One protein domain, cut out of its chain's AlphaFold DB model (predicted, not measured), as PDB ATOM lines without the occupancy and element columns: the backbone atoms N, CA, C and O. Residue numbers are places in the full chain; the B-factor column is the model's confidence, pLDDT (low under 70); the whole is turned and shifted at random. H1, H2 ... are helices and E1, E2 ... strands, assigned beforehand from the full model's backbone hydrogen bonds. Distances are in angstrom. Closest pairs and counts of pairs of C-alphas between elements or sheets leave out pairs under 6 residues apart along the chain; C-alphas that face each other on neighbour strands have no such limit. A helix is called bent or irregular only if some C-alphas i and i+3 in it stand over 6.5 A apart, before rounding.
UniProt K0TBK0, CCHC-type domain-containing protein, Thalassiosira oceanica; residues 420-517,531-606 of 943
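This is residues 420 to 517 and 531 to 606 of the 943 residues of the protein "CCHC-type domain-containing protein" of Thalassiosira oceanica (UniProt K0TBK0). A strongly twisted sheet of six strands, with the long, bending strand E2 running through it, has H3 and H4 side by side over one face and the long helix H1 packed on the opposite face. The first residues of H1, 420 to 430, stick out from this body. The printed part has 174 residues with four named helices and six named strands; along the chain H1 comes first, then the hairpin of E1 and E2, then H2, then the hairpin of E3 and E4, and after the cut H3, E5, H4 and E6; the sheet is branched, with E1 and E2, E2 and E3, and E3 and E4 antiparallel neighbours and E2 and E5, and E5 and E6 parallel ones, and the class is mixed, helices and strands. The whole is compact, with a radius of gyration of the C-alphas of 16.5 A and spans of 50 by 38 by 31 A.

H1, residues 420 to 454, begins at C-alpha (-18.597, 29.707, -15.330) and is 43.0 A long; it has a kink of 84 degrees near residue 448 and is irregular, with C-alphas 449 and 452 9.3 A apart. E1 is residues 455 to 459. E2, residues 465 to 479, is 38.6 A long and bends by 66 degrees at residue 472. H2 is residues 480 to 483, E3 492 to 499, 22.8 A, and E4 505 to 512, 20.0 A. H3, residues 537 to 551, is 20.6 A long. E5, residues 568 to 575, bends by 78 degrees at residue 571. H4, residues 579 to 592, is 20.1 A long, and E6, residues 601 to 604, ends at C-alpha (-51.282, 14.899, -32.224).

E1 and E3 lie on one side of E2, E5 on the other side. E1 and E2 form a hairpin, with N 456 and O 468 2.8 A apart. E2 is antiparallel to E3, with N 498 and O 474 at 2.8 A. E3 and E4 form a hairpin, with N 493 and O 511 at 2.8 A. E5 is parallel to E2, with N 473 and O 572 at 2.8 A, and to E6, with N 573 and O 601 at 2.9 A. E5, H4 and E6 make a strand-helix-strand unit, two parallel neighbour strands with a helix between, its crossover right-handed. H1 is on the sheet; its closest C-alphas to E4 are those of Leu 435 and Leu 506, 5.2 A. H3 and H4 are on the opposite face from H1. They touch at Glu 542 and Gly 581, closest C-alphas 3.9 A, at a shallow tilt of 21 degrees, the same way. H4 runs along E5 at 6 degrees on the local plane, at a height over the sheet of 9.5 A. H2 only grazes the sheet with residues 480 to 483. Every O i to N i+4 pair is within hydrogen-bond range in H4, 28 of 31 in H1 and 8 of 11 in H3; H2 is too short for one.

The C-alphas farthest apart, of Gly 451 and Asp 517, are 53.7 A apart. Residues 518 to 530 are not printed, and C-alphas 517 and 531 are 12.0 A apart across the cut. The link from H3 to E5 is long, 16 residues. Mean pLDDT of the printed part is 84.8; residues 477 to 492, 511 to 517 and 531 to 535 are under 70.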
ATOM      1  N   THR A 420     -17.248  29.891 -14.780       72.69
ATOM      2  CA  THR A 420     -18.597  29.707 -15.330       72.69
ATOM      3  C   THR A 420     -18.555  29.408 -16.832       72.69
ATOM      4  O   THR A 420     -19.257  28.512 -17.294       72.69
ATOM      5  N   LYS A 421     -17.708  30.106 -17.601       78.06
ATOM      6  CA  LYS A 421     -17.513  29.877 -19.042       78.06
ATOM      7  C   LYS A 421     -16.945  28.485 -19.320       78.06
ATOM      8  O   LYS A 421     -17.488  27.783 -20.168       78.06
ATOM      9  N   ARG A 422     -15.917  28.060 -18.575       75.56
ATOM     10  CA  ARG A 422     -15.354  26.699 -18.678       75.56
ATOM     11  C   ARG A 422     -16.394  25.632 -18.355       75.56
ATOM     12  O   ARG A 422     -16.559  24.698 -19.127       75.56
ATOM     13  N   ARG A 423     -17.166  25.810 -17.280       71.88
ATOM     14  CA  ARG A 423     -18.258  24.892 -16.935       71.88
ATOM     15  C   ARG A 423     -19.310  24.823 -18.036       71.88
ATOM     16  O   ARG A 423     -19.730  23.730 -18.383       71.88
ATOM     17  N   LYS A 424     -19.743  25.963 -18.583       76.56
ATOM     18  CA  LYS A 424     -20.707  25.989 -19.693       76.56
ATOM     19  C   LYS A 424     -20.177  25.252 -20.922       76.56
ATOM     20  O   LYS A 424     -20.954  24.550 -21.550       76.56
ATOM     21  N   ALA A 425     -18.885  25.377 -21.228       79.38
ATOM     22  CA  ALA A 425     -18.251  24.628 -22.309       79.38
ATOM     23  C   ALA A 425     -18.268  23.112 -22.041       79.38
ATOM     24  O   ALA A 425     -18.745  22.373 -22.889       79.38
ATOM     25  N   ILE A 426     -17.871  22.668 -20.840       73.62
ATOM     26  CA  ILE A 426     -17.909  21.243 -20.455       73.62
ATOM     27  C   ILE A 426     -19.342  20.703 -20.495       73.62
ATOM     28  O   ILE A 426     -19.591  19.632 -21.032       73.62
ATOM     29  N   VAL A 427     -20.307  21.443 -19.943       73.81
ATOM     30  CA  VAL A 427     -21.720  21.038 -19.957       73.81
ATOM     31  C   VAL A 427     -22.242  20.933 -21.383       73.81
ATOM     32  O   VAL A 427     -22.966  19.990 -21.679       73.81
ATOM     33  N   LYS A 428     -21.867  21.874 -22.256       83.38
ATOM     34  CA  LYS A 428     -22.226  21.842 -23.672       83.38
ATOM     35  C   LYS A 428     -21.645  20.601 -24.358       83.38
ATOM     36  O   LYS A 428     -22.402  19.879 -24.985       83.38
ATOM     37  N   GLU A 429     -20.358  20.322 -24.169       82.81
ATOM     38  CA  GLU A 429     -19.676  19.159 -24.751       82.81
ATOM     39  C   GLU A 429     -20.299  17.831 -24.287       82.81
ATOM     40  O   GLU A 429     -20.671  16.995 -25.104       82.81
ATOM     41  N   VAL A 430     -20.507  17.661 -22.975       79.06
ATOM     42  CA  VAL A 430     -21.134  16.448 -22.418       79.06
ATOM     43  C   VAL A 430     -22.581  16.304 -22.886       79.06
ATOM     44  O   VAL A 430     -23.039  15.195 -23.155       79.06
ATOM     45  N   ALA A 431     -23.317  17.412 -23.003       83.94
ATOM     46  CA  ALA A 431     -24.668  17.384 -23.548       83.94
ATOM     47  C   ALA A 431     -24.671  16.988 -25.033       83.94
ATOM     48  O   ALA A 431     -25.490  16.163 -25.425       83.94
ATOM     49  N   GLU A 432     -23.759  17.520 -25.849       89.62
ATOM     50  CA  GLU A 432     -23.638  17.185 -27.274       89.62
ATOM     51  C   GLU A 432     -23.286  15.708 -27.485       89.62
ATOM     52  O   GLU A 432     -23.937  15.039 -28.291       89.62
ATOM     53  N   GLU A 433     -22.345  15.167 -26.708       91.19
ATOM     54  CA  GLU A 433     -22.025  13.736 -26.725       91.19
ATOM     55  C   GLU A 433     -23.204  12.864 -26.282       91.19
ATOM     56  O   GLU A 433     -23.499  11.849 -26.912       91.19
ATOM     57  N   GLN A 434     -23.911  13.254 -25.218       90.44
ATOM     58  CA  GLN A 434     -25.073  12.503 -24.752       90.44
ATOM     59  C   GLN A 434     -26.203  12.524 -25.787       90.44
ATOM     60  O   GLN A 434     -26.856  11.502 -25.992       90.44
ATOM     61  N   LEU A 435     -26.428  13.657 -26.460       93.00
ATOM     62  CA  LEU A 435     -27.390  13.753 -27.557       93.00
ATOM     63  C   LEU A 435     -26.956  12.888 -28.747       93.00
ATOM     64  O   LEU A 435     -27.802  12.202 -29.313       93.00
ATOM     65  N   LYS A 436     -25.661  12.860 -29.092       96.75
ATOM     66  CA  LYS A 436     -25.117  11.949 -30.112       96.75
ATOM     67  C   LYS A 436     -25.391  10.490 -29.760       96.75
ATOM     68  O   LYS A 436     -25.969   9.769 -30.568       96.75
ATOM     69  N   GLN A 437     -25.069  10.073 -28.537       96.62
ATOM     70  CA  GLN A 437     -25.339   8.708 -28.090       96.62
ATOM     71  C   GLN A 437     -26.838   8.387 -28.116       96.62
ATOM     72  O   GLN A 437     -27.222   7.291 -28.507       96.62
ATOM     73  N   ASN A 438     -27.702   9.334 -27.744       96.44
ATOM     74  CA  ASN A 438     -29.149   9.130 -27.807       96.44
ATOM     75  C   ASN A 438     -29.648   8.942 -29.246       96.44
ATOM     76  O   ASN A 438     -30.591   8.180 -29.448       96.44
ATOM     77  N   ARG A 439     -29.035   9.612 -30.233       98.00
ATOM     78  CA  ARG A 439     -29.364   9.412 -31.651       98.00
ATOM     79  C   ARG A 439     -28.973   8.019 -32.139       98.00
ATOM     80  O   ARG A 439     -29.804   7.331 -32.722       98.00
ATOM     81  N   ILE A 440     -27.774   7.560 -31.782       97.75
ATOM     82  CA  ILE A 440     -27.315   6.195 -32.078       97.75
ATOM     83  C   ILE A 440     -28.228   5.154 -31.412       97.75
ATOM     84  O   ILE A 440     -28.704   4.223 -32.060       97.75
ATOM     85  N   ASP A 441     -28.542   5.338 -30.126       96.44
ATOM     86  CA  ASP A 441     -29.467   4.470 -29.389       96.44
ATOM     87  C   ASP A 441     -30.862   4.443 -30.043       96.44
ATOM     88  O   ASP A 441     -31.516   3.399 -30.051       96.44
ATOM     89  N   HIS A 442     -31.330   5.576 -30.581       96.38
ATOM     90  CA  HIS A 442     -32.604   5.655 -31.291       96.38
ATOM     91  C   HIS A 442     -32.578   4.828 -32.573       96.38
ATOM     92  O   HIS A 442     -33.459   3.990 -32.750       96.38
ATOM     93  N   ASN A 443     -31.565   5.013 -33.421       97.75
ATOM     94  CA  ASN A 443     -31.423   4.263 -34.667       97.75
ATOM     95  C   ASN A 443     -31.329   2.756 -34.408       97.75
ATOM     96  O   ASN A 443     -32.022   1.970 -35.052       97.75
ATOM     97  N   ASN A 444     -30.574   2.354 -33.384       96.62
ATOM     98  CA  ASN A 444     -30.505   0.959 -32.953       96.62
ATOM     99  C   ASN A 444     -31.867   0.425 -32.485       96.62
ATOM    100  O   ASN A 444     -32.231  -0.693 -32.836       96.62
ATOM    101  N   ALA A 445     -32.642   1.212 -31.733       94.00
ATOM    102  CA  ALA A 445     -33.979   0.810 -31.296       94.00
ATOM    103  C   ALA A 445     -34.972   0.691 -32.466       94.00
ATOM    104  O   ALA A 445     -35.771  -0.244 -32.489       94.00
ATOM    105  N   VAL A 446     -34.910   1.597 -33.450       94.56
ATOM    106  CA  VAL A 446     -35.741   1.523 -34.664       94.56
ATOM    107  C   VAL A 446     -35.386   0.277 -35.473       94.56
ATOM    108  O   VAL A 446     -36.283  -0.483 -35.834       94.56
ATOM    109  N   ARG A 447     -34.091   0.026 -35.707       95.25
ATOM    110  CA  ARG A 447     -33.617  -1.155 -36.445       95.25
ATOM    111  C   ARG A 447     -33.901  -2.461 -35.702       95.25
ATOM    112  O   ARG A 447     -34.223  -3.457 -36.335       95.25
ATOM    113  N   ALA A 448     -33.852  -2.468 -34.371       92.00
ATOM    114  CA  ALA A 448     -34.247  -3.632 -33.580       92.00
ATOM    115  C   ALA A 448     -35.748  -3.946 -33.714       92.00
ATOM    116  O   ALA A 448     -36.124  -5.114 -33.719       92.00
ATOM    117  N   LEU A 449     -36.596  -2.918 -33.833       86.50
ATOM    118  CA  LEU A 449     -38.049  -3.077 -33.926       86.50
ATOM    119  C   LEU A 449     -38.533  -3.402 -35.348       86.50
ATOM    120  O   LEU A 449     -39.481  -4.163 -35.515       86.50
ATOM    121  N   HIS A 450     -37.910  -2.813 -36.369       88.62
ATOM    122  CA  HIS A 450     -38.394  -2.872 -37.754       88.62
ATOM    123  C   HIS A 450     -37.401  -3.510 -38.737       88.62
ATOM    124  O   HIS A 450     -37.669  -3.570 -39.940       88.62
ATOM    125  N   GLY A 451     -36.240  -3.963 -38.267       91.94
ATOM    126  CA  GLY A 451     -35.128  -4.311 -39.147       91.94
ATOM    127  C   GLY A 451     -34.660  -3.101 -39.962       91.94
ATOM    128  O   GLY A 451     -34.834  -1.949 -39.569       91.94
ATOM    129  N   THR A 452     -34.112  -3.363 -41.146       91.69
ATOM    130  CA  THR A 452     -33.662  -2.329 -42.096       91.69
ATOM    131  C   THR A 452     -34.793  -1.774 -42.967       91.69
ATOM    132  O   THR A 452     -34.559  -0.932 -43.828       91.69
ATOM    133  N   THR A 453     -36.044  -2.207 -42.760       92.88
ATOM    134  CA  THR A 453     -37.194  -1.783 -43.589       92.88
ATOM    135  C   THR A 453     -37.505  -0.289 -43.486       92.88
ATOM    136  O   THR A 453     -38.153   0.269 -44.369       92.88
ATOM    137  N   ARG A 454     -37.039   0.363 -42.414       93.25
ATOM    138  CA  ARG A 454     -37.160   1.810 -42.202       93.25
ATOM    139  C   ARG A 454     -35.895   2.595 -42.561       93.25
ATOM    140  O   ARG A 454     -35.856   3.799 -42.315       93.25
ATOM    141  N   ASP A 455     -34.881   1.951 -43.133       97.38
ATOM    142  CA  ASP A 455     -33.714   2.657 -43.651       97.38
ATOM    143  C   ASP A 455     -34.026   3.261 -45.032       97.38
ATOM    144  O   ASP A 455     -34.660   2.644 -45.892       97.38
ATOM    145  N   VAL A 456     -33.600   4.504 -45.235       97.75
ATOM    146  CA  VAL A 456     -33.808   5.289 -46.451       97.75
ATOM    147  C   VAL A 456     -32.461   5.484 -47.131       97.75
ATOM    148  O   VAL A 456     -31.571   6.138 -46.589       97.75
ATOM    149  N   TYR A 457     -32.343   4.930 -48.334       98.00
ATOM    150  CA  TYR A 457     -31.144   5.010 -49.161       98.00
ATOM    151  C   TYR A 457     -31.254   6.178 -50.133       98.00
ATOM    152  O   TYR A 457     -32.258   6.307 -50.842       98.00
ATOM    153  N   PHE A 458     -30.224   7.016 -50.188       97.88
ATOM    154  CA  PHE A 458     -30.118   8.076 -51.186       97.88
ATOM    155  C   PHE A 458     -28.660   8.451 -51.431       97.88
ATOM    156  O   PHE A 458     -27.802   8.234 -50.579       97.88
ATOM    157  N   THR A 459     -28.386   9.025 -52.596       97.94
ATOM    158  CA  THR A 459     -27.078   9.597 -52.922       97.94
ATOM    159  C   THR A 459     -27.187  11.113 -52.860       97.94
ATOM    160  O   THR A 459     -28.104  11.691 -53.447       97.94
ATOM    161  N   ASP A 460     -26.293  11.753 -52.110       96.38
ATOM    162  CA  ASP A 460     -26.261  13.208 -51.990       96.38
ATOM    163  C   ASP A 460     -25.676  13.889 -53.241       96.38
ATOM    164  O   ASP A 460     -25.240  13.250 -54.202       96.38
ATOM    165  N   THR A 461     -25.646  15.222 -53.237       94.75
ATOM    166  CA  THR A 461     -25.102  16.022 -54.344       94.75
ATOM    167  C   THR A 461     -23.600  15.835 -54.568       94.75
ATOM    168  O   THR A 461     -23.090  16.240 -55.609       94.75
ATOM    169  N   TRP A 462     -22.880  15.250 -53.607       94.81
ATOM    170  CA  TRP A 462     -21.453  14.944 -53.711       94.81
ATOM    171  C   TRP A 462     -21.192  13.510 -54.190       94.81
ATOM    172  O   TRP A 462     -20.033  13.107 -54.288       94.81
ATOM    173  N   GLY A 463     -22.241  12.746 -54.512       96.44
ATOM    174  CA  GLY A 463     -22.120  11.359 -54.951       96.44
ATOM    175  C   GLY A 463     -21.900  10.367 -53.805       96.44
ATOM    176  O   GLY A 463     -21.559   9.215 -54.069       96.44
ATOM    177  N   ILE A 464     -22.077  10.781 -52.545       97.56
ATOM    178  CA  ILE A 464     -21.955   9.900 -51.380       97.56
ATOM    179  C   ILE A 464     -23.315   9.252 -51.123       97.56
ATOM    180  O   ILE A 464     -24.331   9.935 -50.993       97.56
ATOM    181  N   THR A 465     -23.335   7.923 -51.057       98.12
ATOM    182  CA  THR A 465     -24.533   7.159 -50.697       98.12
ATOM    183  C   THR A 465     -24.676   7.093 -49.180       98.12
ATOM    184  O   THR A 465     -23.750   6.662 -48.498       98.12
ATOM    185  N   HIS A 466     -25.847   7.483 -48.685       98.00
ATOM    186  CA  HIS A 466     -26.236   7.488 -47.274       98.00
ATOM    187  C   HIS A 466     -27.362   6.489 -47.011       98.00
ATOM    188  O   HIS A 466     -28.170   6.194 -47.899       98.00
ATOM    189  N   THR A 467     -27.437   6.008 -45.770       98.12
ATOM    190  CA  THR A 467     -28.467   5.080 -45.279       98.12
ATOM    191  C   THR A 467     -29.029   5.571 -43.945       98.12
ATOM    192  O   THR A 467     -28.584   5.168 -42.869       98.12
ATOM    193  N   PHE A 468     -30.026   6.454 -43.996       98.19
ATOM    194  CA  PHE A 468     -30.597   7.058 -42.787       98.19
ATOM    195  C   PHE A 468     -31.776   6.260 -42.254       98.19
ATOM    196  O   PHE A 468     -32.670   5.872 -43.002       98.19
ATOM    197  N   THR A 469     -31.836   6.089 -40.939       98.06
ATOM    198  CA  THR A 469     -32.962   5.420 -40.288       98.06
ATOM    199  C   THR A 469     -34.127   6.389 -40.071       98.06
ATOM    200  O   THR A 469     -33.952   7.492 -39.547       98.06
ATOM    201  N   ALA A 470     -35.336   5.968 -40.453       97.94
ATOM    202  CA  ALA A 470     -36.566   6.724 -40.243       97.94
ATOM    203  C   ALA A 470     -37.362   6.186 -39.042       97.94
ATOM    204  O   ALA A 470     -37.826   5.046 -39.035       97.94
ATOM    205  N   GLY A 471     -37.543   7.006 -38.008       95.56
ATOM    206  CA  GLY A 471     -38.120   6.589 -36.729       95.56
ATOM    207  C   GLY A 471     -39.224   7.511 -36.207       95.56
ATOM    208  O   GLY A 471     -39.402   8.622 -36.710       95.56
ATOM    209  N   PRO A 472     -39.984   7.061 -35.191       94.69
ATOM    210  CA  PRO A 472     -40.976   7.894 -34.529       94.69
ATOM    211  C   PRO A 472     -40.316   8.859 -33.535       94.69
ATOM    212  O   PRO A 472     -39.596   8.457 -32.606       94.69
ATOM    213  N   LEU A 473     -40.600  10.144 -33.718       95.25
ATOM    214  CA  LEU A 473     -40.124  11.260 -32.913       95.25
ATOM    215  C   LEU A 473     -41.295  11.987 -32.250       95.25
ATOM    216  O   LEU A 473     -42.433  11.942 -32.709       95.25
ATOM    217  N   SER A 474     -41.009  12.695 -31.165       92.88
ATOM    218  CA  SER A 474     -41.952  13.644 -30.579       92.88
ATOM    219  C   SER A 474     -41.266  14.967 -30.311       92.88
ATOM    220  O   SER A 474     -40.143  14.957 -29.808       92.88
ATOM    221  N   SER A 475     -41.931  16.086 -30.567       92.00
ATOM    222  CA  SER A 475     -41.449  17.399 -30.150       92.00
ATOM    223  C   SER A 475     -42.330  18.007 -29.068       92.00
ATOM    224  O   SER A 475     -43.552  17.872 -29.095       92.00
ATOM    225  N   ASP A 476     -41.693  18.702 -28.130       84.44
ATOM    226  CA  ASP A 476     -42.374  19.515 -27.125       84.44
ATOM    227  C   ASP A 476     -41.797  20.937 -27.141       84.44
ATOM    228  O   ASP A 476     -40.610  21.153 -26.851       84.44
ATOM    229  N   GLY A 477     -42.646  21.898 -27.508       67.94
ATOM    230  CA  GLY A 477     -42.428  23.326 -27.342       67.94
ATOM    231  C   GLY A 477     -42.659  23.720 -25.887       67.94
ATOM    232  O   GLY A 477     -43.731  24.181 -25.482       67.94
ATOM    233  N   ALA A 478     -41.630  23.565 -25.059       53.91
ATOM    234  CA  ALA A 478     -41.660  24.031 -23.685       53.91
ATOM    235  C   ALA A 478     -41.500  25.561 -23.648       53.91
ATOM    236  O   ALA A 478     -40.442  26.103 -23.321       53.91
ATOM    237  N   GLY A 479     -42.586  26.291 -23.920       46.62
ATOM    238  CA  GLY A 479     -42.699  27.679 -23.485       46.62
ATOM    239  C   GLY A 479     -42.523  27.734 -21.965       46.62
ATOM    240  O   GLY A 479     -43.247  27.058 -21.234       46.62
ATOM    241  N   GLU A 480     -41.574  28.534 -21.477       39.94
ATOM    242  CA  GLU A 480     -41.084  28.585 -20.086       39.94
ATOM    243  C   GLU A 480     -42.186  28.596 -19.002       39.94
ATOM    244  O   GLU A 480     -42.013  28.076 -17.901       39.94
ATOM    245  N   THR A 481     -43.379  29.099 -19.332       41.78
ATOM    246  CA  THR A 481     -44.565  29.040 -18.462       41.78
ATOM    247  C   THR A 481     -45.088  27.632 -18.132       41.78
ATOM    248  O   THR A 481     -45.802  27.499 -17.136       41.78
ATOM    249  N   ARG A 482     -44.778  26.589 -18.918       41.22
ATOM    250  CA  ARG A 482     -45.309  25.223 -18.728       41.22
ATOM    251  C   ARG A 482     -44.312  24.224 -18.130       41.22
ATOM    252  O   ARG A 482     -44.756  23.339 -17.401       41.22
ATOM    253  N   ALA A 483     -43.005  24.357 -18.371       35.31
ATOM    254  CA  ALA A 483     -42.061  23.264 -18.095       35.31
ATOM    255  C   ALA A 483     -41.386  23.281 -16.709       35.31
ATOM    256  O   ALA A 483     -41.064  22.218 -16.184       35.31
ATOM    257  N   TYR A 484     -41.224  24.433 -16.043       33.72
ATOM    258  CA  TYR A 484     -40.524  24.479 -14.750       33.72
ATOM    259  C   TYR A 484     -41.202  25.437 -13.767       33.72
ATOM    260  O   TYR A 484     -41.329  26.629 -14.018       33.72
ATOM    261  N   GLN A 485     -41.649  24.906 -12.623       34.47
ATOM    262  CA  GLN A 485     -42.345  25.618 -11.541       34.47
ATOM    263  C   GLN A 485     -41.704  26.976 -11.179       34.47
ATOM    264  O   GLN A 485     -40.849  27.033 -10.301       34.47
ATOM    265  N   HIS A 486     -42.165  28.062 -11.810       32.53
ATOM    266  CA  HIS A 486     -42.140  29.478 -11.392       32.53
ATOM    267  C   HIS A 486     -40.842  30.052 -10.773       32.53
ATOM    268  O   HIS A 486     -40.904  31.074 -10.091       32.53
ATOM    269  N   ARG A 487     -39.682  29.408 -10.936       34.09
ATOM    270  CA  ARG A 487     -38.417  29.803 -10.282       34.09
ATOM    271  C   ARG A 487     -37.338  30.264 -11.252       34.09
ATOM    272  O   ARG A 487     -36.412  30.936 -10.811       34.09
ATOM    273  N   ILE A 488     -37.482  29.953 -12.535       35.59
ATOM    274  CA  ILE A 488     -36.692  30.553 -13.606       35.59
ATOM    275  C   ILE A 488     -37.602  31.613 -14.229       35.59
ATOM    276  O   ILE A 488     -38.713  31.317 -14.658       35.59
ATOM    277  N   THR A 489     -37.199  32.874 -14.108       38.12
ATOM    278  CA  THR A 489     -37.866  34.031 -14.720       38.12
ATOM    279  C   THR A 489     -37.031  34.436 -15.928       38.12
ATOM    280  O   THR A 489     -36.319  35.434 -15.902       38.12
ATOM    281  N   GLY A 490     -37.009  33.584 -16.946       44.81
ATOM    282  CA  GLY A 490     -36.342  33.824 -18.216       44.81
ATOM    283  C   GLY A 490     -37.332  34.167 -19.325       44.81
ATOM    284  O   GLY A 490     -38.548  34.166 -19.144       44.81
ATOM    285  N   LYS A 491     -36.758  34.534 -20.469       57.94
ATOM    286  CA  LYS A 491     -37.414  34.941 -21.717       57.94
ATOM    287  C   LYS A 491     -37.052  33.933 -22.816       57.94
ATOM    288  O   LYS A 491     -36.631  34.320 -23.904       57.94
ATOM    289  N   GLN A 492     -37.026  32.643 -22.488       60.38
ATOM    290  CA  GLN A 492     -36.424  31.619 -23.340       60.38
ATOM    291  C   GLN A 492     -37.441  30.524 -23.669       60.38
ATOM    292  O   GLN A 492     -38.003  29.866 -22.800       60.38
ATOM    293  N   HIS A 493     -37.671  30.338 -24.961       71.50
ATOM    294  CA  HIS A 493     -38.344  29.178 -25.514       71.50
ATOM    295  C   HIS A 493     -37.336  28.038 -25.657       71.50
ATOM    296  O   HIS A 493     -36.200  28.261 -26.078       71.50
ATOM    297  N   CYS A 494     -37.736  26.820 -25.319       81.56
ATOM    298  CA  CYS A 494     -36.940  25.633 -25.586       81.56
ATOM    299  C   CYS A 494     -37.806  24.625 -26.327       81.56
ATOM    300  O   CYS A 494     -38.799  24.156 -25.776       81.56
ATOM    301  N   THR A 495     -37.396  24.267 -27.535       87.19
ATOM    302  CA  THR A 495     -37.967  23.141 -28.267       87.19
ATOM    303  C   THR A 495     -37.051  21.948 -28.089       87.19
ATOM    304  O   THR A 495     -35.836  22.051 -28.283       87.19
ATOM    305  N   VAL A 496     -37.623  20.811 -27.712       89.75
ATOM    306  CA  VAL A 496     -36.882  19.555 -27.587       89.75
ATOM    307  C   VAL A 496     -37.529  18.510 -28.476       89.75
ATOM    308  O   VAL A 496     -38.746  18.343 -28.449       89.75
ATOM    309  N   VAL A 497     -36.707  17.798 -29.243       93.44
ATOM    310  CA  VAL A 497     -37.116  16.599 -29.977       93.44
ATOM    311  C   VAL A 497     -36.645  15.384 -29.195       93.44
ATOM    312  O   VAL A 497     -35.475  15.281 -28.827       93.44
ATOM    313  N   PHE A 498     -37.562  14.462 -28.945       93.44
ATOM    314  CA  PHE A 498     -37.354  13.222 -28.215       93.44
ATOM    315  C   PHE A 498     -37.587  12.022 -29.120       93.44
ATOM    316  O   PHE A 498     -38.405  12.058 -30.040       93.44
ATOM    317  N   SER A 499     -36.921  10.923 -28.791       94.00
ATOM    318  CA  SER A 499     -37.288   9.619 -29.323       94.00
ATOM    319  C   SER A 499     -38.533   9.081 -28.619       94.00
ATOM    320  O   SER A 499     -38.549   8.984 -27.390       94.00
ATOM    321  N   VAL A 500     -39.523   8.627 -29.393       89.69
ATOM    322  CA  VAL A 500     -40.709   7.940 -28.852       89.69
ATOM    323  C   VAL A 500     -40.366   6.552 -28.295       89.69
ATOM    324  O   VAL A 500     -40.985   6.114 -27.322       89.69
ATOM    325  N   LEU A 501     -39.357   5.887 -28.873       89.25
ATOM    326  CA  LEU A 501     -38.952   4.522 -28.519       89.25
ATOM    327  C   LEU A 501     -38.137   4.462 -27.225       89.25
ATOM    328  O   LEU A 501     -38.451   3.676 -26.334       89.25
ATOM    329  N   ILE A 502     -37.092   5.290 -27.119       91.44
ATOM    330  CA  ILE A 502     -36.154   5.240 -25.982       91.44
ATOM    331  C   ILE A 502     -36.425   6.304 -24.916       91.44
ATOM    332  O   ILE A 502     -35.771   6.277 -23.876       91.44
ATOM    333  N   ASP A 503     -37.370   7.224 -25.155       87.75
ATOM    334  CA  ASP A 503     -37.765   8.276 -24.205       87.75
ATOM    335  C   ASP A 503     -36.580   9.174 -23.780       87.75
ATOM    336  O   ASP A 503     -36.402   9.529 -22.611       87.75
ATOM    337  N   LYS A 504     -35.709   9.505 -24.744       89.25
ATOM    338  CA  LYS A 504     -34.525  10.360 -24.550       89.25
ATOM    339  C   LYS A 504     -34.531  11.551 -25.513       89.25
ATOM    340  O   LYS A 504     -35.003  11.403 -26.642       89.25
ATOM    341  N   PRO A 505     -33.984  12.713 -25.106       92.75
ATOM    342  CA  PRO A 505     -33.826  13.858 -25.996       92.75
ATOM    343  C   PRO A 505     -32.791  13.553 -27.087       92.75
ATOM    344  O   PRO A 505     -31.733  12.993 -26.804       92.75
ATOM    345  N   LEU A 506     -33.092  13.948 -28.319       95.00
ATOM    346  CA  LEU A 506     -32.257  13.755 -29.509       95.00
ATOM    347  C   LEU A 506     -31.655  15.071 -30.002       95.00
ATOM    348  O   LEU A 506     -30.514  15.100 -30.467       95.00
ATOM    349  N   ALA A 507     -32.417  16.158 -29.872       94.25
ATOM    350  CA  ALA A 507     -32.005  17.497 -30.254       94.25
ATOM    351  C   ALA A 507     -32.730  18.548 -29.400       94.25
ATOM    352  O   ALA A 507     -33.870  18.342 -28.975       94.25
ATOM    353  N   ILE A 508     -32.049  19.658 -29.116       90.44
ATOM    354  CA  ILE A 508     -32.546  20.742 -28.262       90.44
ATOM    355  C   ILE A 508     -32.225  22.067 -28.945       90.44
ATOM    356  O   ILE A 508     -31.073  22.309 -29.310       90.44
ATOM    357  N   LYS A 509     -33.221  22.947 -29.066       89.12
ATOM    358  CA  LYS A 509     -33.034  24.316 -29.547       89.12
ATOM    359  C   LYS A 509     -33.611  25.304 -28.547       89.12
ATOM    360  O   LYS A 509     -34.785  25.248 -28.192       89.12
ATOM    361  N   HIS A 510     -32.779  26.252 -28.130       81.50
ATOM    362  CA  HIS A 510     -33.215  27.407 -27.358       81.50
ATOM    363  C   HIS A 510     -33.456  28.593 -28.300       81.50
ATOM    364  O   HIS A 510     -32.548  28.982 -29.032       81.50
ATOM    365  N   HIS A 511     -34.650  29.183 -28.251       69.88
ATOM    366  CA  HIS A 511     -34.962  30.479 -28.860       69.88
ATOM    367  C   HIS A 511     -35.146  31.518 -27.760       69.88
ATOM    368  O   HIS A 511     -35.760  31.249 -26.728       69.88
ATOM    369  N   GLN A 512     -34.625  32.724 -27.957       60.91
ATOM    370  CA  GLN A 512     -34.877  33.822 -27.033       60.91
ATOM    371  C   GLN A 512     -36.119  34.584 -27.514       60.91
ATOM    372  O   GLN A 512     -36.149  35.074 -28.637       60.91
ATOM    373  N   ILE A 513     -37.160  34.653 -26.685       54.69
ATOM    374  CA  ILE A 513     -38.366  35.441 -26.968       54.69
ATOM    375  C   ILE A 513     -38.075  36.868 -26.483       54.69
ATOM    376  O   ILE A 513     -37.616  37.060 -25.355       54.69
ATOM    377  N   SER A 514     -38.262  37.870 -27.339       48.44
ATOM    378  CA  SER A 514     -37.945  39.269 -27.028       48.44
ATOM    379  C   SER A 514     -38.783  39.827 -25.861       48.44
ATOM    380  O   SER A 514     -39.833  39.297 -25.492       48.44
ATOM    381  N   THR A 515     -38.306  40.917 -25.250       43.66
ATOM    382  CA  THR A 515     -39.106  41.753 -24.338       43.66
ATOM    383  C   THR A 515     -39.478  43.059 -24.998       43.66
ATOM    384  O   THR A 515     -38.637  43.668 -25.642       43.66
ATOM    385  N   GLN A 516     -40.675  43.540 -24.671       45.53
ATOM    386  CA  GLN A 516     -41.181  44.882 -24.969       45.53
ATOM    387  C   GLN A 516     -40.401  46.034 -24.284       45.53
ATOM    388  O   GLN A 516     -40.762  47.185 -24.476       45.53
ATOM    389  N   ASP A 517     -39.329  45.749 -23.531       42.00
ATOM    390  CA  ASP A 517     -38.570  46.724 -22.721       42.00
ATOM    391  C   ASP A 517     -37.093  46.867 -23.158       42.00
ATOM    392  O   ASP A 517     -36.233  47.162 -22.331       42.00
ATOM    393  N   ARG A 531     -32.262  37.665 -30.316       45.41
ATOM    394  CA  ARG A 531     -33.147  38.417 -29.403       45.41
ATOM    395  C   ARG A 531     -34.201  39.271 -30.115       45.41
ATOM    396  O   ARG A 531     -35.048  39.834 -29.428       45.41
ATOM    397  N   ASN A 532     -34.174  39.340 -31.448       49.84
ATOM    398  CA  ASN A 532     -34.982  40.276 -32.242       49.84
ATOM    399  C   ASN A 532     -36.299  39.694 -32.777       49.84
ATOM    400  O   ASN A 532     -36.928  40.306 -33.636       49.84
ATOM    401  N   THR A 533     -36.740  38.512 -32.334       56.62
ATOM    402  CA  THR A 533     -37.967  37.942 -32.906       56.62
ATOM    403  C   THR A 533     -39.196  38.657 -32.326       56.62
ATOM    404  O   THR A 533     -39.382  38.748 -31.109       56.62
ATOM    405  N   THR A 534     -40.046  39.182 -33.209       64.38
ATOM    406  CA  THR A 534     -41.409  39.651 -32.898       64.38
ATOM    407  C   THR A 534     -42.398  38.486 -32.793       64.38
ATOM    408  O   THR A 534     -43.601  38.688 -32.621       64.38
ATOM    409  N   LEU A 535     -41.898  37.253 -32.914       64.50
ATOM    410  CA  LEU A 535     -42.697  36.044 -32.945       64.50
ATOM    411  C   LEU A 535     -43.231  35.748 -31.543       64.50
ATOM    412  O   LEU A 535     -42.496  35.740 -30.553       64.50
ATOM    413  N   SER A 536     -44.528  35.459 -31.463       70.50
ATOM    414  CA  SER A 536     -45.110  34.874 -30.255       70.50
ATOM    415  C   SER A 536     -44.435  33.530 -29.927       70.50
ATOM    416  O   SER A 536     -43.882  32.899 -30.826       70.50
ATOM    417  N   PRO A 537     -44.499  33.032 -28.676       70.88
ATOM    418  CA  PRO A 537     -43.892  31.748 -28.316       70.88
ATOM    419  C   PRO A 537     -44.270  30.588 -29.253       70.88
ATOM    420  O   PRO A 537     -43.398  29.812 -29.616       70.88
ATOM    421  N   ALA A 538     -45.532  30.522 -29.699       74.12
ATOM    422  CA  ALA A 538     -45.994  29.513 -30.658       74.12
ATOM    423  C   ALA A 538     -45.349  29.690 -32.045       74.12
ATOM    424  O   ALA A 538     -44.881  28.738 -32.652       74.12
ATOM    425  N   GLN A 539     -45.237  30.929 -32.529       80.88
ATOM    426  CA  GLN A 539     -44.562  31.207 -33.800       80.88
ATOM    427  C   GLN A 539     -43.044  31.007 -33.723       80.88
ATOM    428  O   GLN A 539     -42.426  30.726 -34.740       80.88
ATOM    429  N   ALA A 540     -42.430  31.169 -32.549       82.00
ATOM    430  CA  ALA A 540     -41.004  30.926 -32.346       82.00
ATOM    431  C   ALA A 540     -40.653  29.428 -32.377       82.00
ATOM    432  O   ALA A 540     -39.504  29.082 -32.639       82.00
ATOM    433  N   GLU A 541     -41.627  28.548 -32.132       84.75
ATOM    434  CA  GLU A 541     -41.467  27.101 -32.271       84.75
ATOM    435  C   GLU A 541     -41.337  26.669 -33.735       84.75
ATOM    436  O   GLU A 541     -40.584  25.745 -34.027       84.75
ATOM    437  N   GLU A 542     -42.006  27.365 -34.659       90.62
ATOM    438  CA  GLU A 542     -41.969  27.059 -36.092       90.62
ATOM    439  C   GLU A 542     -40.540  27.005 -36.681       90.62
ATOM    440  O   GLU A 542     -40.162  25.942 -37.177       90.62
ATOM    441  N   PRO A 543     -39.721  28.080 -36.616       91.19
ATOM    442  CA  PRO A 543     -38.344  28.038 -37.105       91.19
ATOM    443  C   PRO A 543     -37.449  27.147 -36.234       91.19
ATOM    444  O   PRO A 543     -36.525  26.527 -36.745       91.19
ATOM    445  N   ALA A 544     -37.733  27.024 -34.932       90.44
ATOM    446  CA  ALA A 544     -36.959  26.149 -34.055       90.44
ATOM    447  C   ALA A 544     -37.089  24.675 -34.468       90.44
ATOM    448  O   ALA A 544     -36.101  23.945 -34.465       90.44
ATOM    449  N   LEU A 545     -38.298  24.234 -34.826       93.81
ATOM    450  CA  LEU A 545     -38.547  22.886 -35.328       93.81
ATOM    451  C   LEU A 545     -37.955  22.668 -36.720       93.81
ATOM    452  O   LEU A 545     -37.409  21.602 -36.973       93.81
ATOM    453  N   GLU A 546     -38.006  23.670 -37.592       95.88
ATOM    454  CA  GLU A 546     -37.338  23.632 -38.897       95.88
ATOM    455  C   GLU A 546     -35.827  23.374 -38.745       95.88
ATOM    456  O   GLU A 546     -35.300  22.399 -39.284       95.88
ATOM    457  N   GLU A 547     -35.157  24.165 -37.902       95.56
ATOM    458  CA  GLU A 547     -33.732  24.006 -37.599       95.56
ATOM    459  C   GLU A 547     -33.414  22.680 -36.896       95.56
ATOM    460  O   GLU A 547     -32.347  22.108 -37.101       95.56
ATOM    461  N   LEU A 548     -34.318  22.167 -36.053       96.19
ATOM    462  CA  LEU A 548     -34.146  20.859 -35.418       96.19
ATOM    463  C   LEU A 548     -34.291  19.706 -36.418       96.19
ATOM    464  O   LEU A 548     -33.583  18.708 -36.282       96.19
ATOM    465  N   GLY A 549     -35.165  19.848 -37.419       97.50
ATOM    466  CA  GLY A 549     -35.295  18.903 -38.527       97.50
ATOM    467  C   GLY A 549     -34.004  18.800 -39.335       97.50
ATOM    468  O   GLY A 549     -33.546  17.690 -39.611       97.50
ATOM    469  N   GLU A 550     -33.376  19.944 -39.618       97.94
ATOM    470  CA  GLU A 550     -32.045  20.022 -40.230       97.94
ATOM    471  C   GLU A 550     -30.952  19.473 -39.305       97.94
ATOM    472  O   GLU A 550     -30.167  18.630 -39.726       97.94
ATOM    473  N   TYR A 551     -30.929  19.867 -38.028       97.12
ATOM    474  CA  TYR A 551     -29.903  19.455 -37.061       97.12
ATOM    475  C   TYR A 551     -29.819  17.937 -36.873       97.12
ATOM    476  O   TYR A 551     -28.747  17.419 -36.555       97.12
ATOM    477  N   LEU A 552     -30.926  17.208 -37.026       98.12
ATOM    478  CA  LEU A 552     -30.941  15.744 -36.940       98.12
ATOM    479  C   LEU A 552     -30.304  15.052 -38.152       98.12
ATOM    480  O   LEU A 552     -29.967  13.874 -38.049       98.12
ATOM    481  N   LEU A 553     -30.107  15.771 -39.258       98.25
ATOM    482  CA  LEU A 553     -29.494  15.264 -40.485       98.25
ATOM    483  C   LEU A 553     -28.107  15.864 -40.725       98.25
ATOM    484  O   LEU A 553     -27.204  15.144 -41.133       98.25
ATOM    485  N   ILE A 554     -27.917  17.152 -40.439       97.81
ATOM    486  CA  ILE A 554     -26.691  17.908 -40.703       97.81
ATOM    487  C   ILE A 554     -25.979  18.226 -39.387       97.81
ATOM    488  O   ILE A 554     -26.580  18.685 -38.411       97.81
ATOM    489  N   ASP A 555     -24.669  17.989 -39.354       96.56
ATOM    490  CA  ASP A 555     -23.823  18.455 -38.263       96.56
ATOM    491  C   ASP A 555     -23.525  19.953 -38.447       96.56
ATOM    492  O   ASP A 555     -22.831  20.326 -39.398       96.56
ATOM    493  N   PRO A 556     -23.992  20.833 -37.540       93.69
ATOM    494  CA  PRO A 556     -23.795  22.273 -37.680       93.69
ATOM    495  C   PRO A 556     -22.321  22.696 -37.644       93.69
ATOM    496  O   PRO A 556     -22.009  23.804 -38.072       93.69
ATOM    497  N   ALA A 557     -21.411  21.863 -37.124       93.81
ATOM    498  CA  ALA A 557     -19.985  22.177 -37.112       93.81
ATOM    499  C   ALA A 557     -19.327  21.970 -38.484       93.81
ATOM    500  O   ALA A 557     -18.403  22.701 -38.837       93.81
ATOM    501  N   THR A 558     -19.784  20.973 -39.246       96.00
ATOM    502  CA  THR A 558     -19.160  20.584 -40.519       96.00
ATOM    503  C   THR A 558     -19.971  21.007 -41.738       96.00
ATOM    504  O   THR A 558     -19.417  21.059 -42.835       96.00
ATOM    505  N   GLY A 559     -21.268  21.292 -41.568       96.12
ATOM    506  CA  GLY A 559     -22.201  21.546 -42.667       96.12
ATOM    507  C   GLY A 559     -22.455  20.316 -43.545       96.12
ATOM    508  O   GLY A 559     -22.976  20.453 -44.647       96.12
ATOM    509  N   LYS A 560     -22.055  19.123 -43.088       97.12
ATOM    510  CA  LYS A 560     -22.231  17.852 -43.795       97.12
ATOM    511  C   LYS A 560     -23.280  16.998 -43.103       97.12
ATOM    512  O   LYS A 560     -23.571  17.191 -41.920       97.12
ATOM    513  N   PHE A 561     -23.805  16.021 -43.837       98.12
ATOM    514  CA  PHE A 561     -24.626  14.979 -43.246       98.12
ATOM    515  C   PHE A 561     -23.897  14.291 -42.086       98.12
ATOM    516  O   PHE A 561     -22.688  14.046 -42.137       98.12
ATOM    517  N   ARG A 562     -24.651  14.009 -41.025       97.88
ATOM    518  CA  ARG A 562     -24.197  13.176 -39.915       97.88
ATOM    519  C   ARG A 562     -23.940  11.748 -40.410       97.88
ATOM    520  O   ARG A 562     -24.525  11.345 -41.412       97.88
ATOM    521  N   PRO A 563     -23.109  10.970 -39.697       98.12
ATOM    522  CA  PRO A 563     -22.959   9.542 -39.962       98.12
ATOM    523  C   PRO A 563     -24.305   8.793 -39.989       98.12
ATOM    524  O   PRO A 563     -25.220   9.147 -39.243       98.12
ATOM    525  N   ASP A 564     -24.406   7.732 -40.794       98.06
ATOM    526  CA  ASP A 564     -25.621   6.912 -40.982       98.06
ATOM    527  C   ASP A 564     -26.175   6.283 -39.690       98.06
ATOM    528  O   ASP A 564     -27.363   5.972 -39.577       98.06
ATOM    529  N   ASP A 565     -25.324   6.062 -38.689       97.81
ATOM    530  CA  ASP A 565     -25.725   5.563 -37.374       97.81
ATOM    531  C   ASP A 565     -26.255   6.671 -36.451       97.81
ATOM    532  O   ASP A 565     -26.890   6.368 -35.443       97.81
ATOM    533  N   GLU A 566     -26.081   7.941 -36.814       97.94
ATOM    534  CA  GLU A 566     -26.474   9.115 -36.034       97.94
ATOM    535  C   GLU A 566     -27.601   9.936 -36.685       97.94
ATOM    536  O   GLU A 566     -28.389  10.555 -35.968       97.94
ATOM    537  N   ALA A 567     -27.681   9.983 -38.018       98.19
ATOM    538  CA  ALA A 567     -28.706  10.733 -38.744       98.19
ATOM    539  C   ALA A 567     -30.106  10.126 -38.533       98.19
ATOM    540  O   ALA A 567     -30.261   8.904 -38.529       98.19
ATOM    541  N   ILE A 568     -31.126  10.976 -38.350       98.44
ATOM    542  CA  ILE A 568     -32.503  10.533 -38.064       98.44
ATOM    543  C   ILE A 568     -33.516  11.252 -38.950       98.44
ATOM    544  O   ILE A 568     -33.653  12.478 -38.895       98.44
ATOM    545  N   LEU A 569     -34.314  10.470 -39.671       98.38
ATOM    546  CA  LEU A 569     -35.521  10.939 -40.348       98.38
ATOM    547  C   LEU A 569     -36.748  10.719 -39.452       98.38
ATOM    548  O   LEU A 569     -36.905   9.662 -38.840       98.38
ATOM    549  N   ALA A 570     -37.639  11.703 -39.364       97.44
ATOM    550  CA  ALA A 570     -38.889  11.561 -38.627       97.44
ATOM    551  C   ALA A 570     -39.952  10.936 -39.529       97.44
ATOM    552  O   ALA A 570     -40.566  11.627 -40.338       97.44
ATOM    553  N   LEU A 571     -40.184   9.631 -39.389       96.25
ATOM    554  CA  LEU A 571     -41.292   8.976 -40.093       96.25
ATOM    555  C   LEU A 571     -42.639   9.358 -39.479       96.25
ATOM    556  O   LEU A 571     -43.627   9.554 -40.177       96.25
ATOM    557  N   GLU A 572     -42.661   9.484 -38.157       94.50
ATOM    558  CA  GLU A 572     -43.845   9.824 -37.382       94.50
ATOM    559  C   GLU A 572     -43.440  10.947 -36.428       94.50
ATOM    560  O   GLU A 572     -42.514  10.768 -35.637       94.50
ATOM    561  N   LEU A 573     -44.085  12.112 -36.504       94.56
ATOM    562  CA  LEU A 573     -43.773  13.254 -35.642       94.56
ATOM    563  C   LEU A 573     -44.960  13.595 -34.738       94.56
ATOM    564  O   LEU A 573     -45.956  14.178 -35.171       94.56
ATOM    565  N   VAL A 574     -44.838  13.245 -33.460       92.25
ATOM    566  CA  VAL A 574     -45.832  13.533 -32.422       92.25
ATOM    567  C   VAL A 574     -45.628  14.949 -31.890       92.25
ATOM    568  O   VAL A 574     -44.556  15.282 -31.393       92.25
ATOM    569  N   THR A 575     -46.659  15.782 -31.955       90.94
ATOM    570  CA  THR A 575     -46.600  17.205 -31.572       90.94
ATOM    571  C   THR A 575     -47.863  17.624 -30.839       90.94
ATOM    572  O   THR A 575     -48.883  16.936 -30.885       90.94
ATOM    573  N   ASP A 576     -47.848  18.791 -30.209       81.44
ATOM    574  CA  ASP A 576     -48.971  19.334 -29.449       81.44
ATOM    575  C   ASP A 576     -50.096  19.923 -30.353       81.44
ATOM    576  O   ASP A 576     -50.849  20.820 -29.995       81.44
ATOM    577  N   GLY A 577     -50.265  19.385 -31.562       72.69
ATOM    578  CA  GLY A 577     -51.347  19.750 -32.473       72.69
ATOM    579  C   GLY A 577     -51.170  21.085 -33.202       72.69
ATOM    580  O   GLY A 577     -51.986  21.367 -34.085       72.69
ATOM    581  N   ASP A 578     -50.130  21.881 -32.918       74.31
ATOM    582  CA  ASP A 578     -49.721  22.923 -33.861       74.31
ATOM    583  C   ASP A 578     -49.129  22.265 -35.113       74.31
ATOM    584  O   ASP A 578     -48.151  21.515 -35.084       74.31
ATOM    585  N   THR A 579     -49.778  22.496 -36.249       81.12
ATOM    586  CA  THR A 579     -49.383  21.860 -37.508       81.12
ATOM    587  C   THR A 579     -48.252  22.589 -38.203       81.12
ATOM    588  O   THR A 579     -47.573  21.983 -39.023       81.12
ATOM    589  N   LYS A 580     -48.021  23.873 -37.914       91.56
ATOM    590  CA  LYS A 580     -47.068  24.660 -38.704       91.56
ATOM    591  C   LYS A 580     -45.629  24.249 -38.432       91.56
ATOM    592  O   LYS A 580     -44.898  23.973 -39.379       91.56
ATOM    593  N   GLY A 581     -45.245  24.146 -37.160       91.44
ATOM    594  CA  GLY A 581     -43.889  23.749 -36.785       91.44
ATOM    595  C   GLY A 581     -43.547  22.328 -37.233       91.44
ATOM    596  O   GLY A 581     -42.515  22.113 -37.860       91.44
ATOM    597  N   ALA A 582     -44.462  21.377 -37.029       93.88
ATOM    598  CA  ALA A 582     -44.302  20.004 -37.507       93.88
ATOM    599  C   ALA A 582     -44.183  19.919 -39.040       93.88
ATOM    600  O   ALA A 582     -43.330  19.203 -39.559       93.88
ATOM    601  N   LYS A 583     -45.007  20.671 -39.781       95.75
ATOM    602  CA  LYS A 583     -44.927  20.724 -41.248       95.75
ATOM    603  C   LYS A 583     -43.594  21.282 -41.727       95.75
ATOM    604  O   LYS A 583     -43.032  20.714 -42.653       95.75
ATOM    605  N   ARG A 584     -43.078  22.345 -41.101       96.25
ATOM    606  CA  ARG A 584     -41.753  22.895 -41.432       96.25
ATOM    607  C   ARG A 584     -40.630  21.913 -41.129       96.25
ATOM    608  O   ARG A 584     -39.772  21.720 -41.977       96.25
ATOM    609  N   PHE A 585     -40.679  21.242 -39.976       97.00
ATOM    610  CA  PHE A 585     -39.740  20.169 -39.631       97.00
ATOM    611  C   PHE A 585     -39.692  19.104 -40.738       97.00
ATOM    612  O   PHE A 585     -38.624  18.792 -41.261       97.00
ATOM    613  N   MET A 586     -40.855  18.562 -41.118       97.44
ATOM    614  CA  MET A 586     -40.944  17.496 -42.123       97.44
ATOM    615  C   MET A 586     -40.552  17.993 -43.517       97.44
ATOM    616  O   MET A 586     -39.850  17.292 -44.241       97.44
ATOM    617  N   ALA A 587     -40.968  19.209 -43.885       97.88
ATOM    618  CA  ALA A 587     -40.598  19.834 -45.151       97.88
ATOM    619  C   ALA A 587     -39.082  20.026 -45.254       97.88
ATOM    620  O   ALA A 587     -38.516  19.712 -46.294       97.88
ATOM    621  N   LYS A 588     -38.416  20.449 -44.170       98.19
ATOM    622  CA  LYS A 588     -36.963  20.626 -44.164       98.19
ATOM    623  C   LYS A 588     -36.219  19.302 -44.330       98.19
ATOM    624  O   LYS A 588     -35.253  19.234 -45.082       98.19
ATOM    625  N   GLN A 589     -36.685  18.226 -43.695       98.31
ATOM    626  CA  GLN A 589     -36.099  16.899 -43.916       98.31
ATOM    627  C   GLN A 589     -36.339  16.381 -45.341       98.31
ATOM    628  O   GLN A 589     -35.435  15.802 -45.935       98.31
ATOM    629  N   ALA A 590     -37.525  16.622 -45.905       98.19
ATOM    630  CA  ALA A 590     -37.841  16.268 -47.286       98.19
ATOM    631  C   ALA A 590     -37.035  17.084 -48.313       98.19
ATOM    632  O   ALA A 590     -36.677  16.554 -49.356       98.19
ATOM    633  N   GLU A 591     -36.731  18.351 -48.025       97.88
ATOM    634  CA  GLU A 591     -35.848  19.193 -48.842       97.88
ATOM    635  C   GLU A 591     -34.425  18.619 -48.885       97.88
ATOM    636  O   GLU A 591     -33.838  18.499 -49.958       97.88
ATOM    637  N   LEU A 592     -33.893  18.223 -47.724       97.62
ATOM    638  CA  LEU A 592     -32.544  17.662 -47.600       97.62
ATOM    639  C   LEU A 592     -32.438  16.233 -48.148       97.62
ATOM    640  O   LEU A 592     -31.388  15.843 -48.654       97.62
ATOM    641  N   VAL A 593     -33.518  15.456 -48.053       98.00
ATOM    642  CA  VAL A 593     -33.600  14.070 -48.525       98.00
ATOM    643  C   VAL A 593     -34.847  13.920 -49.409       98.00
ATOM    644  O   VAL A 593     -35.883  13.442 -48.940       98.00
ATOM    645  N   PRO A 594     -34.783  14.292 -50.704       97.69
ATOM    646  CA  PRO A 594     -35.953  14.327 -51.593       97.69
ATOM    647  C   PRO A 594     -36.716  13.003 -51.703       97.69
ATOM    648  O   PRO A 594     -37.942  12.993 -51.792       97.69
ATOM    649  N   VAL A 595     -36.021  11.864 -51.613       97.81
ATOM    650  CA  VAL A 595     -36.646  10.527 -51.618       97.81
ATOM    651  C   VAL A 595     -37.511  10.246 -50.379       97.81
ATOM    652  O   VAL A 595     -38.203   9.225 -50.321       97.81
ATOM    653  N   PHE A 596     -37.446  11.110 -49.364       97.50
ATOM    654  CA  PHE A 596     -38.249  11.051 -48.146       97.50
ATOM    655  C   PHE A 596     -39.497  11.951 -48.198       97.50
ATOM    656  O   PHE A 596     -40.346  11.887 -47.305       97.50
ATOM    657  N   ALA A 597     -39.660  12.754 -49.254       97.50
ATOM    658  CA  ALA A 597     -40.818  13.624 -49.418       97.50
ATOM    659  C   ALA A 597     -42.141  12.836 -49.379       97.50
ATOM    660  O   ALA A 597     -42.305  11.814 -50.043       97.50
ATOM    661  N   GLY A 598     -43.091  13.316 -48.570       95.75
ATOM    662  CA  GLY A 598     -44.417  12.710 -48.413       95.75
ATOM    663  C   GLY A 598     -44.470  11.429 -47.574       95.75
ATOM    664  O   GLY A 598     -45.558  10.893 -47.396       95.75
ATOM    665  N   LYS A 599     -43.338  10.940 -47.042       96.62
ATOM    666  CA  LYS A 599     -43.312   9.741 -46.184       96.62
ATOM    667  C   LYS A 599     -43.602  10.038 -44.714       96.62
ATOM    668  O   LYS A 599     -44.119   9.173 -44.018       96.62
ATOM    669  N   ALA A 600     -43.247  11.231 -44.242       96.19
ATOM    670  CA  ALA A 600     -43.438  11.627 -42.852       96.19
ATOM    671  C   ALA A 600     -44.907  11.964 -42.543       96.19
ATOM    672  O   ALA A 600     -45.548  12.714 -43.283       96.19
ATOM    673  N   GLU A 601     -45.421  11.467 -41.416       94.06
ATOM    674  CA  GLU A 601     -46.765  11.765 -40.913       94.06
ATOM    675  C   GLU A 601     -46.706  12.523 -39.573       94.06
ATOM    676  O   GLU A 601     -45.966  12.160 -38.656       94.06
ATOM    677  N   GLN A 602     -47.527  13.569 -39.426       93.00
ATOM    678  CA  GLN A 602     -47.709  14.273 -38.152       93.00
ATOM    679  C   GLN A 602     -48.829  13.626 -37.331       93.00
ATOM    680  O   GLN A 602     -49.939  13.427 -37.831       93.00
ATOM    681  N   PHE A 603     -48.586  13.443 -36.033       89.12
ATOM    682  CA  PHE A 603     -49.586  12.980 -35.073       89.12
ATOM    683  C   PHE A 603     -49.794  13.980 -33.930       89.12
ATOM    684  O   PHE A 603     -48.833  14.591 -33.456       89.12
ATOM    685  N   PRO A 604     -51.037  14.156 -33.449       88.75
ATOM    686  CA  PRO A 604     -51.282  14.899 -32.224       88.75
ATOM    687  C   PRO A 604     -50.865  14.066 -31.005       88.75
ATOM    688  O   PRO A 604     -51.139  12.866 -30.933       88.75
ATOM    689  N   ASP A 605     -50.269  14.713 -30.009       88.94
ATOM    690  CA  ASP A 605     -50.040  14.114 -28.701       88.94
ATOM    691  C   ASP A 605     -51.378  13.759 -28.023       88.94
ATOM    692  O   ASP A 605     -52.442  14.310 -28.332       88.94
ATOM    693  N   LEU A 606     -51.351  12.837 -27.052       89.19
ATOM    694  CA  LEU A 606     -52.580  12.426 -26.359       89.19
ATOM    695  C   LEU A 606     -53.272  13.620 -25.676       89.19
ATOM    696  O   LEU A 606     -54.499  13.652 -25.578       89.19
TER     697      LEU A 606